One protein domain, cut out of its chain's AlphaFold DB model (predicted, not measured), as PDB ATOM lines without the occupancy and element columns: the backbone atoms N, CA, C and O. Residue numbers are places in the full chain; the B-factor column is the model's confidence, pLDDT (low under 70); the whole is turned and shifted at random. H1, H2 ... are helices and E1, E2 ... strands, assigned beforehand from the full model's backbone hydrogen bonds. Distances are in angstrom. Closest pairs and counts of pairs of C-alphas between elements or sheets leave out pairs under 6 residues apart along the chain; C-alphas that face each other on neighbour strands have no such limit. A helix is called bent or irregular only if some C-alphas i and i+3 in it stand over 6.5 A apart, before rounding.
ATOM      1  N   GLU A  13     241.195 203.981 304.637       85.06
ATOM      2  CA  GLU A  13     240.568 203.397 303.453       85.06
ATOM      3  C   GLU A  13     239.751 202.130 303.749       85.06
ATOM      4  O   GLU A  13     238.919 201.733 302.930       85.06
ATOM      5  N   LEU A  14     239.975 201.509 304.910       89.00
ATOM      6  CA  LEU A  14     239.283 200.304 305.372       89.00
ATOM      7  C   LEU A  14     238.225 200.598 306.443       89.00
ATOM      8  O   LEU A  14     237.658 199.659 306.997       89.00
ATOM      9  N   ALA A  15     237.938 201.870 306.746       89.31
ATOM     10  CA  ALA A  15     236.952 202.244 307.765       89.31
ATOM     11  C   ALA A  15     235.579 201.603 307.497       89.31
ATOM     12  O   ALA A  15     235.037 200.931 308.368       89.31
ATOM     13  N   ALA A  16     235.093 201.682 306.255       91.50
ATOM     14  CA  ALA A  16     233.821 201.075 305.859       91.50
ATOM     15  C   ALA A  16     233.803 199.545 306.033       91.50
ATOM     16  O   ALA A  16     232.787 198.973 306.424       91.50
ATOM     17  N   LEU A  17     234.930 198.871 305.780       92.50
ATOM     18  CA  LEU A  17     235.053 197.442 306.056       92.50
ATOM     19  C   LEU A  17     235.021 197.168 307.561       92.50
ATOM     20  O   LEU A  17     234.321 196.253 307.985       92.50
ATOM     21  N   ARG A  18     235.743 197.941 308.379       91.94
ATOM     22  CA  ARG A  18     235.715 197.767 309.840       91.94
ATOM     23  C   ARG A  18     234.307 197.953 310.395       91.94
ATOM     24  O   ARG A  18     233.880 197.120 311.188       91.94
ATOM     25  N   ASP A  19     233.578 198.959 309.922       91.38
ATOM     26  CA  ASP A  19     232.186 199.198 310.310       91.38
ATOM     27  C   ASP A  19     231.287 198.022 309.911       91.38
ATOM     28  O   ASP A  19     230.517 197.525 310.732       91.38
ATOM     29  N   ALA A  20     231.430 197.510 308.682       90.75
ATOM     30  CA  ALA A  20     230.680 196.343 308.219       90.75
ATOM     31  C   ALA A  20     230.987 195.081 309.046       90.75
ATOM     32  O   ALA A  20     230.076 194.334 309.397       90.75
ATOM     33  N   LEU A  21     232.257 194.850 309.390       90.69
ATOM     34  CA  LEU A  21     232.677 193.718 310.218       90.69
ATOM     35  C   LEU A  21     232.203 193.856 311.670       90.69
ATOM     36  O   LEU A  21     231.778 192.871 312.273       90.69
ATOM     37  N   ALA A  22     232.229 195.067 312.224       89.50
ATOM     38  CA  ALA A  22     231.696 195.350 313.551       89.50
ATOM     39  C   ALA A  22     230.175 195.151 313.601       89.50
ATOM     40  O   ALA A  22     229.673 194.572 314.562       89.50
ATOM     41  N   ALA A  23     229.455 195.560 312.551       88.81
ATOM     42  CA  ALA A  23     228.005 195.406 312.443       88.81
ATOM     43  C   ALA A  23     227.545 193.941 312.394       88.81
ATOM     44  O   ALA A  23     226.401 193.659 312.732       88.81
ATOM     45  N   VAL A  24     228.422 193.022 311.982       87.31
ATOM     46  CA  VAL A  24     228.159 191.578 312.024       87.31
ATOM     47  C   VAL A  24     228.819 190.899 313.223       87.31
ATOM     48  O   VAL A  24     228.930 189.680 313.228       87.31
ATOM     49  N   GLY A  25     229.343 191.636 314.204       87.75
ATOM     50  CA  GLY A  25     229.989 191.044 315.377       87.75
ATOM     51  C   GLY A  25     231.190 190.151 315.036       87.75
ATOM     52  O   GLY A  25     231.399 189.119 315.675       87.75
ATOM     53  N   ALA A  26     231.957 190.498 313.997       88.38
ATOM     54  CA  ALA A  26     233.110 189.717 313.563       88.38
ATOM     55  C   ALA A  26     234.182 189.603 314.659       88.38
ATOM     56  O   ALA A  26     234.574 190.594 315.289       88.38
ATOM     57  N   THR A  27     234.728 188.397 314.828       88.44
ATOM     58  CA  THR A  27     235.985 188.205 315.554       88.44
ATOM     59  C   THR A  27     237.125 188.939 314.848       88.44
ATOM     60  O   THR A  27     237.025 189.286 313.671       88.44
ATOM     61  N   ALA A  28     238.223 189.194 315.568       86.50
ATOM     62  CA  ALA A  28     239.390 189.875 315.012       86.50
ATOM     63  C   ALA A  28     239.883 189.154 313.737       86.50
ATOM     64  O   ALA A  28     240.347 188.013 313.837       86.50
ATOM     65  N   PRO A  29     239.799 189.789 312.551       88.88
ATOM     66  CA  PRO A  29     240.167 189.124 311.310       88.88
ATOM     67  C   PRO A  29     241.662 188.845 311.265       88.88
ATOM     68  O   PRO A  29     242.478 189.672 311.675       88.88
ATOM     69  N   ARG A  30     242.031 187.677 310.745       89.25
ATOM     70  CA  ARG A  30     243.426 187.235 310.655       89.25
ATOM     71  C   ARG A  30     243.810 187.040 309.201       89.25
ATOM     72  O   ARG A  30     243.059 186.426 308.446       89.25
ATOM     73  N   LEU A  31     244.979 187.551 308.824       87.62
ATOM     74  CA  LEU A  31     245.540 187.308 307.501       87.62
ATOM     75  C   LEU A  31     245.813 185.813 307.379       87.62
ATOM     76  O   LEU A  31     246.480 185.225 308.227       87.62
ATOM     77  N   VAL A  32     245.231 185.216 306.351       84.88
ATOM     78  CA  VAL A  32     245.330 183.790 306.062       84.88
ATOM     79  C   VAL A  32     246.127 183.549 304.801       84.88
ATOM     80  O   VAL A  32     246.713 182.489 304.647       84.88
ATOM     81  N   TYR A  33     246.104 184.470 303.844       84.81
ATOM     82  CA  TYR A  33     246.877 184.287 302.631       84.81
ATOM     83  C   TYR A  33     247.152 185.605 301.935       84.81
ATOM     84  O   TYR A  33     246.298 186.488 301.891       84.81
ATOM     85  N   ARG A  34     248.326 185.702 301.314       87.19
ATOM     86  CA  ARG A  34     248.695 186.805 300.433       87.19
ATOM     87  C   ARG A  34     249.221 186.244 299.120       87.19
ATOM     88  O   ARG A  34     250.059 185.345 299.110       87.19
ATOM     89  N   LYS A  35     248.740 186.784 298.004       84.88
ATOM     90  CA  LYS A  35     249.179 186.372 296.671       84.88
ATOM     91  C   LYS A  35     249.136 187.515 295.681       84.88
ATOM     92  O   LYS A  35     248.192 188.290 295.636       84.88
ATOM     93  N   GLU A  36     250.128 187.524 294.805       86.56
ATOM     94  CA  GLU A  36     250.088 188.309 293.583       86.56
ATOM     95  C   GLU A  36     249.017 187.766 292.627       86.56
ATOM     96  O   GLU A  36     249.049 186.595 292.229       86.56
ATOM     97  N   LEU A  37     248.066 188.621 292.259       85.62
ATOM     98  CA  LEU A  37     247.020 188.281 291.308       85.62
ATOM     99  C   LEU A  37     247.618 188.104 289.917       85.62
ATOM    100  O   LEU A  37     248.330 188.964 289.400       85.62
ATOM    101  N   HIS A  38     247.291 186.977 289.292       82.81
ATOM    102  CA  HIS A  38     247.609 186.731 287.899       82.81
ATOM    103  C   HIS A  38     246.401 187.083 287.027       82.81
ATOM    104  O   HIS A  38     245.257 186.932 287.453       82.81
ATOM    105  N   LYS A  39     246.618 187.428 285.750       80.62
ATOM    106  CA  LYS A  39     245.522 187.699 284.794       80.62
ATOM    107  C   LYS A  39     244.451 186.598 284.735       80.62
ATOM    108  O   LYS A  39     243.296 186.873 284.450       80.62
ATOM    109  N   PHE A  40     244.836 185.351 285.024       81.81
ATOM    110  CA  PHE A  40     243.930 184.197 285.025       81.81
ATOM    111  C   PHE A  40     243.014 184.143 286.253       81.81
ATOM    112  O   PHE A  40     241.962 183.517 286.177       81.81
ATOM    113  N   ASP A  41     243.381 184.799 287.357       82.38
ATOM    114  CA  ASP A  41     242.501 184.958 288.521       82.38
ATOM    115  C   ASP A  41     241.364 185.961 288.220       82.38
ATOM    116  O   ASP A  41     240.280 185.883 288.796       82.38
ATOM    117  N   LEU A  42     241.588 186.876 287.267       82.19
ATOM    118  CA  LEU A  42     240.640 187.910 286.829       82.19
ATOM    119  C   LEU A  42     239.914 187.556 285.518       82.19
ATOM    120  O   LEU A  42     239.165 188.368 284.969       82.19
ATOM    121  N   ASP A  43     240.149 186.351 284.998       77.25
ATOM    122  CA  ASP A  43     239.587 185.884 283.735       77.25
ATOM    123  C   ASP A  43     238.102 185.525 283.905       77.25
ATOM    124  O   ASP A  43     237.727 184.643 284.689       77.25
ATOM    125  N   ALA A  44     237.253 186.194 283.122       70.69
ATOM    126  CA  ALA A  44     235.801 186.035 283.151       70.69
ATOM    127  C   ALA A  44     235.307 184.634 282.754       70.69
ATOM    128  O   ALA A  44     234.178 184.265 283.094       70.69
ATOM    129  N   ASN A  45     236.144 183.847 282.076       70.75
ATOM    130  CA  ASN A  45     235.866 182.460 281.721       70.75
ATOM    131  C   ASN A  45     236.258 181.493 282.842       70.75
ATOM    132  O   ASN A  45     235.664 180.425 282.966       70.75
ATOM    133  N   GLN A  46     237.235 181.855 283.681       70.56
ATOM    134  CA  GLN A  46     237.655 181.014 284.803       70.56
ATOM    135  C   GLN A  46     236.846 181.283 286.077       70.56
ATOM    136  O   GLN A  46     236.665 180.350 286.862       70.56
ATOM    137  N   ARG A  47     236.345 182.517 286.269       77.19
ATOM    138  CA  ARG A  47     235.458 182.947 287.376       77.19
ATOM    139  C   ARG A  47     235.899 182.447 288.756       77.19
ATOM    140  O   ARG A  47     235.075 181.973 289.545       77.19
ATOM    141  N   ARG A  48     237.205 182.478 289.025       82.25
ATOM    142  CA  ARG A  48     237.769 181.860 290.224       82.25
ATOM    143  C   ARG A  48     239.044 182.533 290.701       82.25
ATOM    144  O   ARG A  48     239.907 182.856 289.891       82.25
ATOM    145  N   LEU A  49     239.207 182.575 292.017       84.81
ATOM    146  CA  LEU A  49     240.481 182.847 292.674       84.81
ATOM    147  C   LEU A  49     241.042 181.538 293.224       84.81
ATOM    148  O   LEU A  49     240.378 180.871 294.018       84.81
ATOM    149  N   LEU A  50     242.254 181.160 292.809       84.88
ATOM    150  CA  LEU A  50     242.944 179.985 293.347       84.88
ATOM    151  C   LEU A  50     243.985 180.393 294.394       84.88
ATOM    152  O   LEU A  50     244.929 181.126 294.085       84.88
ATOM    153  N   ILE A  51     243.842 179.830 295.590       82.94
ATOM    154  CA  ILE A  51     244.758 179.932 296.724       82.94
ATOM    155  C   ILE A  51     245.502 178.596 296.847       82.94
ATOM    156  O   ILE A  51     244.940 177.619 297.350       82.94
ATOM    157  N   PRO A  52     246.735 178.489 296.324       74.94
ATOM    158  CA  PRO A  52     247.503 177.251 296.406       74.94
ATOM    159  C   PRO A  52     247.937 176.947 297.849       74.94
ATOM    160  O   PRO A  52     248.353 177.842 298.576       74.94
ATOM    161  N   CYS A  53     247.938 175.666 298.231       69.38
ATOM    162  CA  CYS A  53     248.467 175.169 299.509       69.38
ATOM    163  C   CYS A  53     249.899 174.606 299.408       69.38
ATOM    164  O   CYS A  53     250.312 173.822 300.262       69.38
ATOM    165  N   LYS A  54     250.666 174.936 298.357       56.69
ATOM    166  CA  LYS A  54     252.031 174.407 298.173       56.69
ATOM    167  C   LYS A  54     253.066 175.188 298.985       56.69
ATOM    168  O   LYS A  54     253.182 176.389 298.792       56.69
ATOM    169  N   GLY A  55     253.895 174.451 299.731       48.03
ATOM    170  CA  GLY A  55     255.259 174.841 300.103       48.03
ATOM    171  C   GLY A  55     255.335 176.010 301.077       48.03
ATOM    172  O   GLY A  55     255.411 177.163 300.666       48.03
ATOM    173  N   ALA A  56     255.352 175.688 302.366       40.81
ATOM    174  CA  ALA A  56     255.746 176.611 303.413       40.81
ATOM    175  C   ALA A  56     257.208 177.039 303.213       40.81
ATOM    176  O   ALA A  56     258.114 176.362 303.677       40.81
ATOM    177  N   ASP A  57     257.399 178.156 302.518       44.66
ATOM    178  CA  ASP A  57     258.290 179.208 303.017       44.66
ATOM    179  C   ASP A  57     257.460 180.418 303.514       44.66
ATOM    180  O   ASP A  57     257.891 181.110 304.427       44.66
ATOM    181  N   ASP A  58     256.219 180.590 303.023       46.62
ATOM    182  CA  ASP A  58     255.240 181.600 303.470       46.62
ATOM    183  C   ASP A  58     253.905 180.891 303.865       46.62
ATOM    184  O   ASP A  58     252.893 180.974 303.168       46.62
ATOM    185  N   GLY A  59     253.940 180.059 304.918       45.41
ATOM    186  CA  GLY A  59     252.984 178.979 305.249       45.41
ATOM    187  C   GLY A  59     251.537 179.335 305.638       45.41
ATOM    188  O   GLY A  59     251.131 179.069 306.765       45.41
ATOM    189  N   ASP A  60     250.726 179.816 304.695       49.47
ATOM    190  CA  ASP A  60     249.478 180.503 305.064       49.47
ATOM    191  C   ASP A  60     248.168 179.841 304.568       49.47
ATOM    192  O   ASP A  60     247.160 179.829 305.266       49.47
ATOM    193  N   ALA A  61     248.142 179.116 303.445       50.81
ATOM    194  CA  ALA A  61     246.900 178.443 303.018       50.81
ATOM    195  C   ALA A  61     246.454 177.283 303.949       50.81
ATOM    196  O   ALA A  61     245.292 176.870 303.914       50.81
ATOM    197  N   SER A  62     247.342 176.762 304.806       58.44
ATOM    198  CA  SER A  62     246.966 175.892 305.933       58.44
ATOM    199  C   SER A  62     246.182 176.644 307.010       58.44
ATOM    200  O   SER A  62     245.329 176.035 307.652       58.44
ATOM    201  N   ALA A  63     246.403 177.954 307.162       71.44
ATOM    202  CA  ALA A  63     245.704 178.791 308.126       71.44
ATOM    203  C   ALA A  63     244.210 178.903 307.811       71.44
ATOM    204  O   ALA A  63     243.426 178.909 308.749       71.44
ATOM    205  N   LEU A  64     243.778 178.868 306.537       78.19
ATOM    206  CA  LEU A  64     242.338 178.886 306.219       78.19
ATOM    207  C   LEU A  64     241.629 177.663 306.799       78.19
ATOM    208  O   LEU A  64     240.535 177.775 307.333       78.19
ATOM    209  N   THR A  65     242.292 176.505 306.739       80.00
ATOM    210  CA  THR A  65     241.778 175.254 307.312       80.00
ATOM    211  C   THR A  65     241.571 175.369 308.821       80.00
ATOM    212  O   THR A  65     240.643 174.770 309.342       80.00
ATOM    213  N   ALA A  66     242.389 176.164 309.519       80.56
ATOM    214  CA  ALA A  66     242.231 176.394 310.956       80.56
ATOM    215  C   ALA A  66     240.968 177.203 311.302       80.56
ATOM    216  O   ALA A  66     240.518 177.166 312.442       80.56
ATOM    217  N   PHE A  67     240.384 177.909 310.326       82.88
ATOM    218  CA  PHE A  67     239.091 178.582 310.454       82.88
ATOM    219  C   PHE A  67     237.928 177.731 309.951       82.88
ATOM    220  O   PHE A  67     236.839 178.269 309.826       82.88
ATOM    221  N   LEU A  68     238.115 176.448 309.638       81.81
ATOM    222  CA  LEU A  68     237.029 175.548 309.247       81.81
ATOM    223  C   LEU A  68     236.736 174.565 310.389       81.81
ATOM    224  O   LEU A  68     237.658 174.072 311.036       81.81
ATOM    225  N   THR A  69     235.462 174.265 310.644       79.94
ATOM    226  CA  THR A  69     235.080 173.120 311.486       79.94
ATOM    227  C   THR A  69     235.332 171.813 310.742       79.94
ATOM    228  O   THR A  69     235.483 171.815 309.519       79.94
ATOM    229  N   ALA A  70     235.347 170.681 311.450       74.75
ATOM    230  CA  ALA A  70     235.472 169.367 310.813       74.75
ATOM    231  C   ALA A  70     234.405 169.163 309.716       74.75
ATOM    232  O   ALA A  70     234.729 168.768 308.597       74.75
ATOM    233  N   ASP A  71     233.164 169.567 309.992       71.94
ATOM    234  CA  ASP A  71     232.069 169.518 309.021       71.94
ATOM    235  C   ASP A  71     232.265 170.453 307.822       71.94
ATOM    236  O   ASP A  71     231.921 170.102 306.690       71.94
ATOM    237  N   GLU A  72     232.789 171.661 308.037       79.81
ATOM    238  CA  GLU A  72     233.099 172.585 306.943       79.81
ATOM    239  C   GLU A  72     234.250 172.050 306.082       79.81
ATOM    240  O   GLU A  72     234.167 172.121 304.856       79.81
ATOM    241  N   VAL A  73     235.285 171.460 306.692       77.50
ATOM    242  CA  VAL A  73     236.380 170.787 305.975       77.50
ATOM    243  C   VAL A  73     235.824 169.686 305.072       77.50
ATOM    244  O   VAL A  73     236.144 169.663 303.881       77.50
ATOM    245  N   ASP A  74     234.934 168.842 305.594       72.56
ATOM    246  CA  ASP A  74     234.311 167.752 304.838       72.56
ATOM    247  C   ASP A  74     233.461 168.243 303.657       72.56
ATOM    248  O   ASP A  74     233.435 167.611 302.597       72.56
ATOM    249  N   ARG A  75     232.777 169.385 303.801       73.19
ATOM    250  CA  ARG A  75     231.974 169.990 302.719       73.19
ATOM    251  C   ARG A  75     232.828 170.697 301.668       73.19
ATOM    252  O   ARG A  75     232.480 170.695 300.485       73.19
ATOM    253  N   VAL A  76     233.919 171.325 302.103       75.50
ATOM    254  CA  VAL A  76     234.843 172.077 301.246       75.50
ATOM    255  C   VAL A  76     235.732 171.137 300.439       75.50
ATOM    256  O   VAL A  76     236.063 171.460 299.297       75.50
ATOM    257  N   HIS A  77     236.123 169.990 300.994       72.06
ATOM    258  CA  HIS A  77     236.938 169.005 300.296       72.06
ATOM    259  C   HIS A  77     236.168 168.374 299.124       72.06
ATOM    260  O   HIS A  77     235.184 167.650 299.291       72.06
ATOM    261  N   GLU A  78     236.653 168.628 297.907       61.47
ATOM    262  CA  GLU A  78     236.249 167.909 296.701       61.47
ATOM    263  C   GLU A  78     236.782 166.473 296.799       61.47
ATOM    264  O   GLU A  78     237.893 166.167 296.369       61.47
ATOM    265  N   ALA A  79     236.013 165.584 297.430       51.00
ATOM    266  CA  ALA A  79     236.324 164.166 297.411       51.00
ATOM    267  C   ALA A  79     236.204 163.672 295.963       51.00
ATOM    268  O   ALA A  79     235.125 163.732 295.370       51.00
ATOM    269  N   TYR A  80     237.290 163.141 295.401       42.16
ATOM    270  CA  TYR A  80     237.202 162.235 294.260       42.16
ATOM    271  C   TYR A  80     236.422 160.986 294.701       42.16
ATOM    272  O   TYR A  80     236.997 159.972 295.088       42.16
ATOM    273  N   GLY A  81     235.095 161.065 294.677       40.91
ATOM    274  CA  GLY A  81     234.226 159.904 294.688       40.91
ATOM    275  C   GLY A  81     234.169 159.358 293.271       40.91
ATOM    276  O   GLY A  81     233.405 159.854 292.449       40.91
ATOM    277  N   GLN A 102     230.267 169.965 296.702       61.75
ATOM    278  CA  GLN A 102     229.624 171.202 296.211       61.75
ATOM    279  C   GLN A 102     230.324 172.487 296.710       61.75
ATOM    280  O   GLN A 102     230.124 173.554 296.131       61.75
ATOM    281  N   GLY A 103     231.194 172.386 297.724       73.31
ATOM    282  CA  GLY A 103     231.763 173.534 298.428       73.31
ATOM    283  C   GLY A 103     230.791 174.118 299.458       73.31
ATOM    284  O   GLY A 103     229.677 173.624 299.630       73.31
ATOM    285  N   ILE A 104     231.218 175.170 300.152       81.50
ATOM    286  CA  ILE A 104     230.366 175.963 301.055       81.50
ATOM    287  C   ILE A 104     230.196 177.371 300.492       81.50
ATOM    288  O   ILE A 104     231.076 177.857 299.789       81.50
ATOM    289  N   VAL A 105     229.089 178.043 300.800       85.25
ATOM    290  CA  VAL A 105     228.933 179.472 300.496       85.25
ATOM    291  C   VAL A 105     229.483 180.273 301.670       85.25
ATOM    292  O   VAL A 105     229.126 180.010 302.815       85.25
ATOM    293  N   VAL A 106     230.365 181.228 301.380       87.69
ATOM    294  CA  VAL A 106     231.025 182.077 302.373       87.69
ATOM    295  C   VAL A 106     230.750 183.543 302.042       87.69
ATOM    296  O   VAL A 106     230.992 183.951 300.900       87.69
ATOM    297  N   PRO A 107     230.292 184.353 303.012       91.00
ATOM    298  CA  PRO A 107     230.216 185.793 302.847       91.00
ATOM    299  C   PRO A 107     231.624 186.390 302.759       91.00
ATOM    300  O   PRO A 107     232.440 186.260 303.677       91.00
ATOM    301  N   VAL A 108     231.896 187.051 301.639       92.56
ATOM    302  CA  VAL A 108     233.151 187.738 301.341       92.56
ATOM    303  C   VAL A 108     232.930 189.245 301.341       92.56
ATOM    304  O   VAL A 108     232.036 189.733 300.658       92.56
ATOM    305  N   TYR A 109     233.764 189.990 302.060       93.81
ATOM    306  CA  TYR A 109     233.723 191.449 302.117       93.81
ATOM    307  C   TYR A 109     234.881 192.073 301.333       93.81
ATOM    308  O   TYR A 109     235.996 191.546 301.335       93.81
ATOM    309  N   ASP A 110     234.628 193.199 300.666       93.81
ATOM    310  CA  ASP A 110     235.676 194.021 300.051       93.81
ATOM    311  C   ASP A 110     236.128 195.175 300.960       93.81
ATOM    312  O   ASP A 110     235.595 195.391 302.046       93.81
ATOM    313  N   ARG A 111     237.106 195.963 300.497       92.12
ATOM    314  CA  ARG A 111     237.627 197.136 301.223       92.12
ATOM    315  C   ARG A 111     236.567 198.192 301.577       92.12
ATOM    316  O   ARG A 111     236.781 198.978 302.490       92.12
ATOM    317  N   HIS A 112     235.436 198.212 300.870       92.06
ATOM    318  CA  HIS A 112     234.330 199.141 301.093       92.06
ATOM    319  C   HIS A 112     233.229 198.543 301.983       92.06
ATOM    320  O   HIS A 112     232.173 199.155 302.129       92.06
ATOM    321  N   GLY A 113     233.440 197.349 302.548       90.56
ATOM    322  CA  GLY A 113     232.452 196.657 303.374       90.56
ATOM    323  C   GLY A 113     231.299 196.040 302.579       90.56
ATOM    324  O   GLY A 113     230.298 195.635 303.167       90.56
ATOM    325  N   ARG A 114     231.403 195.940 301.245       93.06
ATOM    326  CA  ARG A 114     230.360 195.314 300.419       93.06
ATOM    327  C   ARG A 114     230.460 193.795 300.524       93.06
ATOM    328  O   ARG A 114     231.548 193.244 300.373       93.06
ATOM    329  N   ARG A 115     229.320 193.135 300.749       92.38
ATOM    330  CA  ARG A 115     229.198 191.675 300.861       92.38
ATOM    331  C   ARG A 115     229.000 191.013 299.493       92.38
ATOM    332  O   ARG A 115     228.234 191.501 298.663       92.38
ATOM    333  N   PHE A 116     229.657 189.872 299.309       89.06
ATOM    334  CA  PHE A 116     229.592 188.992 298.147       89.06
ATOM    335  C   PHE A 116     229.570 187.536 298.621       89.06
ATOM    336  O   PHE A 116     230.531 187.073 299.229       89.06
ATOM    337  N   ASP A 117     228.514 186.782 298.335       88.06
ATOM    338  CA  ASP A 117     228.419 185.383 298.762       88.06
ATOM    339  C   ASP A 117     229.074 184.455 297.726       88.06
ATOM    340  O   ASP A 117     228.543 184.195 296.644       88.06
ATOM    341  N   MET A 118     230.280 183.975 298.039       87.69
ATOM    342  CA  MET A 118     231.102 183.183 297.121       87.69
ATOM    343  C   MET A 118     231.142 181.713 297.527       87.69
ATOM    344  O   MET A 118     231.194 181.381 298.708       87.69
ATOM    345  N   GLY A 119     231.197 180.812 296.548       86.00
ATOM    346  CA  GLY A 119     231.489 179.407 296.806       86.00
ATOM    347  C   GLY A 119     232.957 179.225 297.184       86.00
ATOM    348  O   GLY A 119     233.837 179.752 296.507       86.00
ATOM    349  N   LEU A 120     233.235 178.446 298.223       87.06
ATOM    350  CA  LEU A 120     234.560 178.024 298.656       87.06
ATOM    351  C   LEU A 120     234.662 176.503 298.551       87.06
ATOM    352  O   LEU A 120     233.889 175.768 299.166       87.06
ATOM    353  N   LYS A 121     235.643 176.022 297.788       86.69
ATOM    354  CA  LYS A 121     235.980 174.594 297.717       86.69
ATOM    355  C   LYS A 121     237.481 174.367 297.741       86.69
ATOM    356  O   LYS A 121     238.236 175.208 297.261       86.69
ATOM    357  N   LYS A 122     237.929 173.222 298.239       82.38
ATOM    358  CA  LYS A 122     239.318 172.776 298.155       82.38
ATOM    359  C   LYS A 122     239.432 171.712 297.080       82.38
ATOM    360  O   LYS A 122     238.710 170.722 297.097       82.38
ATOM    361  N   ILE A 123     240.348 171.942 296.151       76.06
ATOM    362  CA  ILE A 123     240.574 171.077 294.999       76.06
ATOM    363  C   ILE A 123     241.835 170.263 295.248       76.06
ATOM    364  O   ILE A 123     242.924 170.833 295.370       76.06
ATOM    365  N   GLU A 124     241.692 168.941 295.260       67.88
ATOM    366  CA  GLU A 124     242.796 168.005 295.496       67.88
ATOM    367  C   GLU A 124     243.871 168.076 294.402       67.88
ATOM    368  O   GLU A 124     245.064 168.129 294.703       67.88
ATOM    369  N   SER A 125     243.475 168.191 293.128       65.94
ATOM    370  CA  SER A 125     244.414 168.196 291.991       65.94
ATOM    371  C   SER A 125     245.425 169.347 292.024       65.94
ATOM    372  O   SER A 125     246.572 169.179 291.612       65.94
ATOM    373  N   ASN A 126     245.032 170.502 292.568       67.81
ATOM    374  CA  ASN A 126     245.908 171.665 292.731       67.81
ATOM    375  C   ASN A 126     246.351 171.884 294.181       67.81
ATOM    376  O   ASN A 126     247.101 172.829 294.433       67.81
ATOM    377  N   ARG A 127     245.880 171.037 295.113       74.69
ATOM    378  CA  ARG A 127     245.999 171.204 296.567       74.69
ATOM    379  C   ARG A 127     245.784 172.663 296.953       74.69
ATOM    380  O   ARG A 127     246.719 173.318 297.395       74.69
ATOM    381  N   GLY A 128     244.604 173.206 296.678       78.31
ATOM    382  CA  GLY A 128     244.343 174.634 296.860       78.31
ATOM    383  C   GLY A 128     242.883 174.940 297.141       78.31
ATOM    384  O   GLY A 128     241.996 174.254 296.628       78.31
ATOM    385  N   TYR A 129     242.645 175.986 297.927       85.81
ATOM    386  CA  TYR A 129     241.317 176.561 298.102       85.81
ATOM    387  C   TYR A 129     240.953 177.413 296.891       85.81
ATOM    388  O   TYR A 129     241.794 178.079 296.287       85.81
ATOM    389  N   ARG A 130     239.684 177.377 296.510       86.38
ATOM    390  CA  ARG A 130     239.139 178.112 295.381       86.38
ATOM    391  C   ARG A 130     237.892 178.855 295.821       86.38
ATOM    392  O   ARG A 130     236.916 178.207 296.192       86.38
ATOM    393  N   PHE A 131     237.918 180.174 295.663       87.56
ATOM    394  CA  PHE A 131     236.702 180.978 295.616       87.56
ATOM    395  C   PHE A 131     236.145 180.947 294.192       87.56
ATOM    396  O   PHE A 131     236.903 181.093 293.227       87.56
ATOM    397  N   PHE A 132     234.851 180.689 294.044       83.06
ATOM    398  CA  PHE A 132     234.180 180.546 292.753       83.06
ATOM    399  C   PHE A 132     232.721 181.012 292.816       83.06
ATOM    400  O   PHE A 132     232.163 181.235 293.887       83.06
ATOM    401  N   GLY A 133     232.097 181.133 291.645       79.88
ATOM    402  CA  GLY A 133     230.690 181.511 291.501       79.88
ATOM    403  C   GLY A 133     230.511 182.837 290.764       79.88
ATOM    404  O   GLY A 133     231.479 183.485 290.365       79.88
ATOM    405  N   ALA A 134     229.255 183.231 290.550       81.75
ATOM    406  CA  ALA A 134     228.929 184.487 289.872       81.75
ATOM    407  C   ALA A 134     229.399 185.715 290.675       81.75
ATOM    408  O   ALA A 134     229.886 186.683 290.086       81.75
ATOM    409  N   GLU A 135     229.354 185.629 292.007       84.00
ATOM    410  CA  GLU A 135     229.732 186.727 292.898       84.00
ATOM    411  C   GLU A 135     231.231 187.049 292.866       84.00
ATOM    412  O   GLU A 135     231.595 188.206 293.054       84.00
ATOM    413  N   TRP A 136     232.107 186.103 292.498       86.62
ATOM    414  CA  TRP A 136     233.515 186.429 292.221       86.62
ATOM    415  C   TRP A 136     233.641 187.422 291.057       86.62
ATOM    416  O   TRP A 136     234.375 188.403 291.133       86.62
ATOM    417  N   MET A 137     232.879 187.222 289.977       86.94
ATOM    418  CA  MET A 137     232.902 188.147 288.838       86.94
ATOM    419  C   MET A 137     232.240 189.482 289.152       86.94
ATOM    420  O   MET A 137     232.596 190.505 288.564       86.94
ATOM    421  N   ARG A 138     231.257 189.487 290.054       88.56
ATOM    422  CA  ARG A 138     230.711 190.730 290.593       88.56
ATOM    423  C   ARG A 138     231.790 191.468 291.381       88.56
ATOM    424  O   ARG A 138     232.059 192.613 291.053       88.56
ATOM    425  N   PHE A 139     232.488 190.796 292.294       89.62
ATOM    426  CA  PHE A 139     233.599 191.363 293.061       89.62
ATOM    427  C   PHE A 139     234.694 191.958 292.163       89.62
ATOM    428  O   PHE A 139     235.081 193.107 292.368       89.62
ATOM    429  N   VAL A 140     235.142 191.226 291.134       89.06
ATOM    430  CA  VAL A 140     236.168 191.688 290.177       89.06
ATOM    431  C   VAL A 140     235.744 192.980 289.473       89.06
ATOM    432  O   VAL A 140     236.528 193.923 289.417       89.06
ATOM    433  N   ARG A 141     234.505 193.040 288.966       90.06
ATOM    434  CA  ARG A 141     233.973 194.221 288.261       90.06
ATOM    435  C   ARG A 141     233.740 195.394 289.205       90.06
ATOM    436  O   ARG A 141     234.119 196.521 288.919       90.06
ATOM    437  N   THR A 142     233.131 195.124 290.352       91.75
ATOM    438  CA  THR A 142     232.761 196.128 291.349       91.75
ATOM    439  C   THR A 142     233.981 196.773 292.022       91.75
ATOM    440  O   THR A 142     233.889 197.911 292.480       91.75
ATOM    441  N   ASN A 143     235.125 196.083 292.038       90.06
ATOM    442  CA  ASN A 143     236.412 196.616 292.497       90.06
ATOM    443  C   ASN A 143     237.349 197.035 291.346       90.06
ATOM    444  O   ASN A 143     238.509 197.330 291.610       90.06
ATOM    445  N   GLN A 144     236.871 197.053 290.093       89.88
ATOM    446  CA  GLN A 144     237.634 197.478 288.905       89.88
ATOM    447  C   GLN A 144     239.010 196.795 288.779       89.88
ATOM    448  O   GLN A 144     240.024 197.405 288.434       89.88
ATOM    449  N   LEU A 145     239.079 195.502 289.123       88.19
ATOM    450  CA  LEU A 145     240.364 194.802 289.209       88.19
ATOM    451  C   LEU A 145     240.994 194.564 287.834       88.19
ATOM    452  O   LEU A 145     242.210 194.412 287.744       88.19
ATOM    453  N   GLN A 146     240.191 194.515 286.768       86.81
ATOM    454  CA  GLN A 146     240.696 194.344 285.404       86.81
ATOM    455  C   GLN A 146     241.373 195.624 284.912       86.81
ATOM    456  O   GLN A 146     242.467 195.562 284.358       86.81
ATOM    457  N   GLU A 147     240.764 196.773 285.189       87.56
ATOM    458  CA  GLU A 147     241.298 198.100 284.912       87.56
ATOM    459  C   GLU A 147     242.564 198.348 285.734       87.56
ATOM    460  O   GLU A 147     243.586 198.747 285.185       87.56
ATOM    461  N   ALA A 148     242.545 198.010 287.026       86.00
ATOM    462  CA  ALA A 148     243.727 198.096 287.877       86.00
ATOM    463  C   ALA A 148     244.863 197.183 287.379       86.00
ATOM    464  O   ALA A 148     246.031 197.566 287.405       86.00
ATOM    465  N   MET A 149     244.542 195.978 286.894       85.69
ATOM    466  CA  MET A 149     245.536 195.059 286.333       85.69
ATOM    467  C   MET A 149     246.117 195.600 285.024       85.69
ATOM    468  O   MET A 149     247.323 195.480 284.811       85.69
ATOM    469  N   ALA A 150     245.284 196.195 284.166       85.81
ATOM    470  CA  ALA A 150     245.716 196.835 282.928       85.81
ATOM    471  C   ALA A 150     246.618 198.045 283.211       85.81
ATOM    472  O   ALA A 150     247.716 198.110 282.669       85.81
ATOM    473  N   ALA A 151     246.232 198.918 284.145       84.94
ATOM    474  CA  ALA A 151     247.033 200.070 284.561       84.94
ATOM    475  C   ALA A 151     248.420 199.650 285.084       84.94
ATOM    476  O   ALA A 151     249.439 200.225 284.710       84.94
ATOM    477  N   VAL A 152     248.477 198.586 285.892       82.44
ATOM    478  CA  VAL A 152     249.742 198.019 286.385       82.44
ATOM    479  C   VAL A 152     250.577 197.380 285.262       82.44
ATOM    480  O   VAL A 152     251.804 197.323 285.363       82.44
ATOM    481  N   ALA A 153     249.943 196.883 284.197       80.12
ATOM    482  CA  ALA A 153     250.631 196.305 283.043       80.12
ATOM    483  C   ALA A 153     251.184 197.368 282.075       80.12
ATOM    484  O   ALA A 153     252.230 197.127 281.470       80.12
ATOM    485  N   GLU A 154     250.497 198.506 281.938       78.62
ATOM    486  CA  GLU A 154     250.906 199.652 281.113       78.62
ATOM    487  C   GLU A 154     252.036 200.474 281.749       78.62
ATOM    488  O   GLU A 154     252.803 201.115 281.034       78.62
ATOM    489  N   GLU A 155     252.182 200.436 283.077       72.88
ATOM    490  CA  GLU A 155     253.256 201.142 283.778       72.88
ATOM    491  C   GLU A 155     254.639 200.593 283.353       72.88
ATOM    492  O   GLU A 155     255.065 199.496 283.749       72.88
ATOM    493  N   GLU A 156     255.356 201.364 282.521       50.31
ATOM    494  CA  GLU A 156     256.687 201.014 282.018       50.31
ATOM    495  C   GLU A 156     257.658 200.772 283.185       50.31
ATOM    496  O   GLU A 156     258.119 201.684 283.870       50.31
ATOM    497  N   GLY A 157     257.976 199.497 283.433       57.34
ATOM    498  CA  GLY A 157     258.969 199.104 284.435       57.34
ATOM    499  C   GLY A 157     258.669 197.844 285.248       57.34
ATOM    500  O   GLY A 157     259.550 197.416 285.993       57.34
ATOM    501  N   ARG A 158     257.486 197.210 285.132       59.09
ATOM    502  CA  ARG A 158     257.115 195.980 285.891       59.09
ATOM    503  C   ARG A 158     257.406 196.075 287.402       59.09
ATOM    504  O   ARG A 158     257.756 195.074 288.046       59.09
ATOM    505  N   LYS A 159     257.335 197.285 287.961       65.44
ATOM    506  CA  LYS A 159     257.614 197.524 289.379       65.44
ATOM    507  C   LYS A 159     256.377 197.323 290.229       65.44
ATOM    508  O   LYS A 159     256.533 196.868 291.350       65.44
ATOM    509  N   ARG A 160     255.177 197.590 289.718       72.25
ATOM    510  CA  ARG A 160     253.937 197.397 290.473       72.25
ATOM    511  C   ARG A 160     253.264 196.085 290.112       72.25
ATOM    512  O   ARG A 160     253.433 195.576 289.006       72.25
ATOM    513  N   LYS A 161     252.565 195.512 291.087       81.69
ATOM    514  CA  LYS A 161     251.812 194.259 290.995       81.69
ATOM    515  C   LYS A 161     250.520 194.410 291.790       81.69
ATOM    516  O   LYS A 161     250.482 195.158 292.762       81.69
ATOM    517  N   LEU A 162     249.472 193.699 291.386       86.00
ATOM    518  CA  LEU A 162     248.278 193.573 292.218       86.00
ATOM    519  C   LEU A 162     248.458 192.410 293.180       86.00
ATOM    520  O   LEU A 162     248.791 191.300 292.773       86.00
ATOM    521  N   GLU A 163     248.219 192.667 294.454       88.44
ATOM    522  CA  GLU A 163     248.310 191.691 295.524       88.44
ATOM    523  C   GLU A 163     246.955 191.574 296.213       88.44
ATOM    524  O   GLU A 163     246.376 192.576 296.628       88.44
ATOM    525  N   ALA A 164     246.452 190.347 296.313       88.81
ATOM    526  CA  ALA A 164     245.275 190.006 297.085       88.81
ATOM    527  C   ALA A 164     245.688 189.462 298.451       88.81
ATOM    528  O   ALA A 164     246.509 188.547 298.555       88.81
ATOM    529  N   GLU A 165     245.069 190.002 299.488       90.81
ATOM    530  CA  GLU A 165     245.116 189.510 300.852       90.81
ATOM    531  C   GLU A 165     243.767 188.913 301.220       90.81
ATOM    532  O   GLU A 165     242.719 189.513 300.983       90.81
ATOM    533  N   VAL A 166     243.804 187.731 301.815       90.19
ATOM    534  CA  VAL A 166     242.633 186.994 302.266       90.19
ATOM    535  C   VAL A 166     242.681 186.954 303.778       90.19
ATOM    536  O   VAL A 166     243.585 186.358 304.364       90.19
ATOM    537  N   TRP A 167     241.702 187.594 304.395       91.38
ATOM    538  CA  TRP A 167     241.535 187.673 305.836       91.38
ATOM    539  C   TRP A 167     240.337 186.821 306.237       91.38
ATOM    540  O   TRP A 167     239.266 186.972 305.658       91.38
ATOM    541  N   ALA A 168     240.500 185.925 307.205       91.50
ATOM    542  CA  ALA A 168     239.406 185.100 307.714       91.50
ATOM    543  C   ALA A 168     238.974 185.565 309.103       91.50
ATOM    544  O   ALA A 168     239.795 186.017 309.907       91.50
ATOM    545  N   PHE A 169     237.682 185.434 309.380       91.00
ATOM    546  CA  PHE A 169     237.079 185.719 310.675       91.00
ATOM    547  C   PHE A 169     235.867 184.812 310.908       91.00
ATOM    548  O   PHE A 169     235.398 184.116 310.007       91.00
ATOM    549  N   ARG A 170     235.356 184.809 312.135       89.25
ATOM    550  CA  ARG A 170     234.122 184.114 312.507       89.25
ATOM    551  C   ARG A 170     233.105 185.131 313.012       89.25
ATOM    552  O   ARG A 170     233.493 186.176 313.531       89.25
ATOM    553  N   SER A 171     231.822 184.850 312.843       86.38
ATOM    554  CA  SER A 171     230.764 185.631 313.482       86.38
ATOM    555  C   SER A 171     229.544 184.767 313.779       86.38
ATOM    556  O   SER A 171     229.059 184.027 312.921       86.38
ATOM    557  N   ALA A 172     229.023 184.907 314.996       82.69
ATOM    558  CA  ALA A 172     227.784 184.271 315.433       82.69
ATOM    559  C   ALA A 172     226.531 184.910 314.808       82.69
ATOM    560  O   ALA A 172     225.493 184.258 314.704       82.69
ATOM    561  N   GLU A 173     226.626 186.169 314.380       79.25
ATOM    562  CA  GLU A 173     225.519 186.935 313.797       79.25
ATOM    563  C   GLU A 173     225.446 186.783 312.272       79.25
ATOM    564  O   GLU A 173     224.397 187.014 311.665       79.25
ATOM    565  N   LEU A 174     226.538 186.334 311.640       75.56
ATOM    566  CA  LEU A 174     226.559 185.992 310.226       75.56
ATOM    567  C   LEU A 174     225.635 184.807 309.955       75.56
ATOM    568  O   LEU A 174     225.916 183.662 310.312       75.56
ATOM    569  N   ARG A 175     224.556 185.076 309.222       65.75
ATOM    570  CA  ARG A 175     223.751 184.035 308.589       65.75
ATOM    571  C   ARG A 175     224.240 183.825 307.150       65.75
ATOM    572  O   ARG A 175     224.355 184.806 306.401       65.75
ATOM    573  N   PRO A 176     224.538 182.580 306.736       59.03
ATOM    574  CA  PRO A 176     224.671 182.272 305.323       59.03
ATOM    575  C   PRO A 176     223.300 182.516 304.691       59.03
ATOM    576  O   PRO A 176     222.308 181.970 305.167       59.03
ATOM    577  N   GLU A 177     223.221 183.332 303.641       50.88
ATOM    578  CA  GLU A 177     221.938 183.588 302.962       50.88
ATOM    579  C   GLU A 177     221.352 182.305 302.349       50.88
ATOM    580  O   GLU A 177     220.139 182.162 302.238       50.88
ATOM    581  N   PRO A 189     232.206 177.597 317.864       72.00
ATOM    582  CA  PRO A 189     231.774 178.421 318.999       72.00
ATOM    583  C   PRO A 189     231.644 179.906 318.633       72.00
ATOM    584  O   PRO A 189     230.732 180.583 319.095       72.00
ATOM    585  N   ASP A 190     232.508 180.382 317.734       76.56
ATOM    586  CA  ASP A 190     232.498 181.768 317.246       76.56
ATOM    587  C   ASP A 190     231.580 182.008 316.027       76.56
ATOM    588  O   ASP A 190     231.581 183.098 315.457       76.56
ATOM    589  N   GLY A 191     230.812 181.003 315.592       81.38
ATOM    590  CA  GLY A 191     229.844 181.117 314.500       81.38
ATOM    591  C   GLY A 191     230.385 180.852 313.089       81.38
ATOM    592  O   GLY A 191     231.333 180.098 312.881       81.38
ATOM    593  N   VAL A 192     229.727 181.427 312.086       85.94
ATOM    594  CA  VAL A 192     229.940 181.124 310.662       85.94
ATOM    595  C   VAL A 192     231.233 181.762 310.150       85.94
ATOM    596  O   VAL A 192     231.647 182.823 310.618       85.94
ATOM    597  N   LEU A 193     231.896 181.106 309.189       89.00
ATOM    598  CA  LEU A 193     233.069 181.660 308.508       89.00
ATOM    599  C   LEU A 193     232.689 182.900 307.694       89.00
ATOM    600  O   LEU A 193     231.806 182.839 306.842       89.00
ATOM    601  N   GLY A 194     233.419 183.990 307.903       90.94
ATOM    602  CA  GLY A 194     233.447 185.146 307.018       90.94
ATOM    603  C   GLY A 194     234.854 185.383 306.483       90.94
ATOM    604  O   GLY A 194     235.853 185.008 307.107       90.94
ATOM    605  N   VAL A 195     234.941 185.990 305.304       93.19
ATOM    606  CA  VAL A 195     236.218 186.318 304.664       93.19
ATOM    607  C   VAL A 195     236.201 187.773 304.212       93.19
ATOM    608  O   VAL A 195     235.180 188.275 303.764       93.19
ATOM    609  N   ALA A 196     237.331 188.464 304.298       93.25
ATOM    610  CA  ALA A 196     237.551 189.729 303.612       93.25
ATOM    611  C   ALA A 196     238.679 189.556 302.591       93.25
ATOM    612  O   ALA A 196     239.735 189.004 302.910       93.25
ATOM    613  N   ILE A 197     238.450 190.005 301.357       93.06
ATOM    614  CA  ILE A 197     239.463 190.011 300.300       93.06
ATOM    615  C   ILE A 197     239.835 191.458 300.015       93.06
ATOM    616  O   ILE A 197     239.019 192.243 299.530       93.06
ATOM    617  N   LEU A 198     241.089 191.800 300.288       91.56
ATOM    618  CA  LEU A 198     241.643 193.119 300.020       91.56
ATOM    619  C   LEU A 198     242.593 193.024 298.843       91.56
ATOM    620  O   LEU A 198     243.501 192.199 298.850       91.56
ATOM    621  N   VAL A 199     242.405 193.877 297.843       89.50
ATOM    622  CA  VAL A 199     243.333 193.974 296.718       89.50
ATOM    623  C   VAL A 199     244.027 195.320 296.774       89.50
ATOM    624  O   VAL A 199     243.372 196.360 296.824       89.50
ATOM    625  N   LYS A 200     245.358 195.290 296.763       87.31
ATOM    626  CA  LYS A 200     246.206 196.480 296.785       87.31
ATOM    627  C   LYS A 200     247.261 196.414 295.694       87.31
ATOM    628  O   LYS A 200     247.695 195.339 295.283       87.31
ATOM    629  N   THR A 201     247.712 197.577 295.250       82.75
ATOM    630  CA  THR A 201     248.915 197.688 294.426       82.75
ATOM    631  C   THR A 201     250.135 197.578 295.333       82.75
ATOM    632  O   THR A 201     250.326 198.416 296.213       82.75
ATOM    633  N   SER A 202     250.969 196.559 295.141       73.44
ATOM    634  CA  SER A 202     252.264 196.452 295.805       73.44
ATOM    635  C   SER A 202     253.377 196.892 294.861       73.44
ATOM    636  O   SER A 202     253.408 196.537 293.679       73.44
ATOM    637  N   GLU A 203     254.321 197.673 295.382       64.56
ATOM    638  CA  GLU A 203     255.602 197.844 294.713       64.56
ATOM    639  C   GLU A 203     256.432 196.586 294.956       64.56
ATOM    640  O   GLU A 203     256.534 196.072 296.074       64.56
ATOM    641  N   ARG A 204     257.026 196.061 293.889       53.31
ATOM    642  CA  ARG A 204     257.947 194.940 293.923       53.31
ATOM    643  C   ARG A 204     259.143 195.369 294.757       53.31
ATOM    644  O   ARG A 204     260.116 195.907 294.232       53.31
TER     645      ARG A 204
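What this domain is: This is residues 13 to 81, 102 to 177 and 189 to 204 of the 234 residues of an uncharacterized protein of Digitaria exilis (UniProt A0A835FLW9). One strongly twisted sheet of seven strands curls like part of a barrel and folds back on itself, the leaf E1, E6, E7, E3 facing the leaf E5, E2 with E4 as the hinge. The long ribbon of E6 and E7 crosses the domain; H1 runs over E7 and E3, and H2, H3, H4 and H5 are also on the sheet. The printed part has 161 residues, with five named helices and seven named strands in the order H1 E1 E2 H2 H3 E3 E4 E5 H4 H5 E6 E7, a mixed class. The sheet order is E1 E6 E7 E3 E4 E5 E2, mixed. The whole is compact, with a radius of gyration of the C-alphas of 15.6 A and spans of 49 by 40 by 31 A.

How they stand to each other: Start at H1, residues 13 to 23, on the sheet at a height of 9.9 A, over E7, residues 192 to 203, and E3, residues 104 to 109. Next look at edge strand E1, residues 30 to 36, antiparallel to E6, residues 160 to 171; N 32 and O 166 are 2.8 A apart. E6 and E7 are antiparallel, with N 165 and O 198 2.8 A apart. E7 and E3 are parallel, with N 109 and O 195 2.8 A apart. E3, E4, residues 115 to 123, and E5, residues 128 to 132, form a meander, each strand the antiparallel neighbour of the one before; N 106 and O 118 are 2.8 A apart, N 121 and O 130 3.0 A. E5 is antiparallel to edge strand E2, residues 48 to 52, with N 51 and O 129 2.8 A apart. H2, residues 61 to 66, has its closest C-alphas to E1 at Ala 63 and Val 32, 5.4 A. H3, residues 70 to 76, comes closest to E4 at Val 76 and Lys 121, 4.5 A. H4, residues 134 to 142, and H5, residues 145 to 154, are on the same face, opposite to H2; C-alphas 135 and 118 of H4 and E4 are 5.7 A apart, and 152 and 160 of H5 and E6 5.9 A. In H3, H4 and H5 every O i to N i+4 pair is within hydrogen-bond range; H1 has 6 of 7, H2 1 of 2.

Where its parts are: Find C-alpha 13 at (240.568, 203.397, 303.453), where H1 begins; H1 is irregular, C-alphas 13 and 16 being 7.5 A apart. E4 measures 24.2 A. E6 runs 34.7 A from (253.937, 197.397, 290.473); E7, 34.5 A, ends at (255.602, 197.844, 294.713).

The domain as a whole: C-alphas 156 and 189 are the farthest apart, 50.0 A. Residues 82 to 101 and 178 to 188 are not printed, with C-alpha gaps of 12.3 A and 19.5 A. The link from E1 to E2 is long. Mean pLDDT of the printed part is 79.7; 27 residues are under 70, among them 53 to 62.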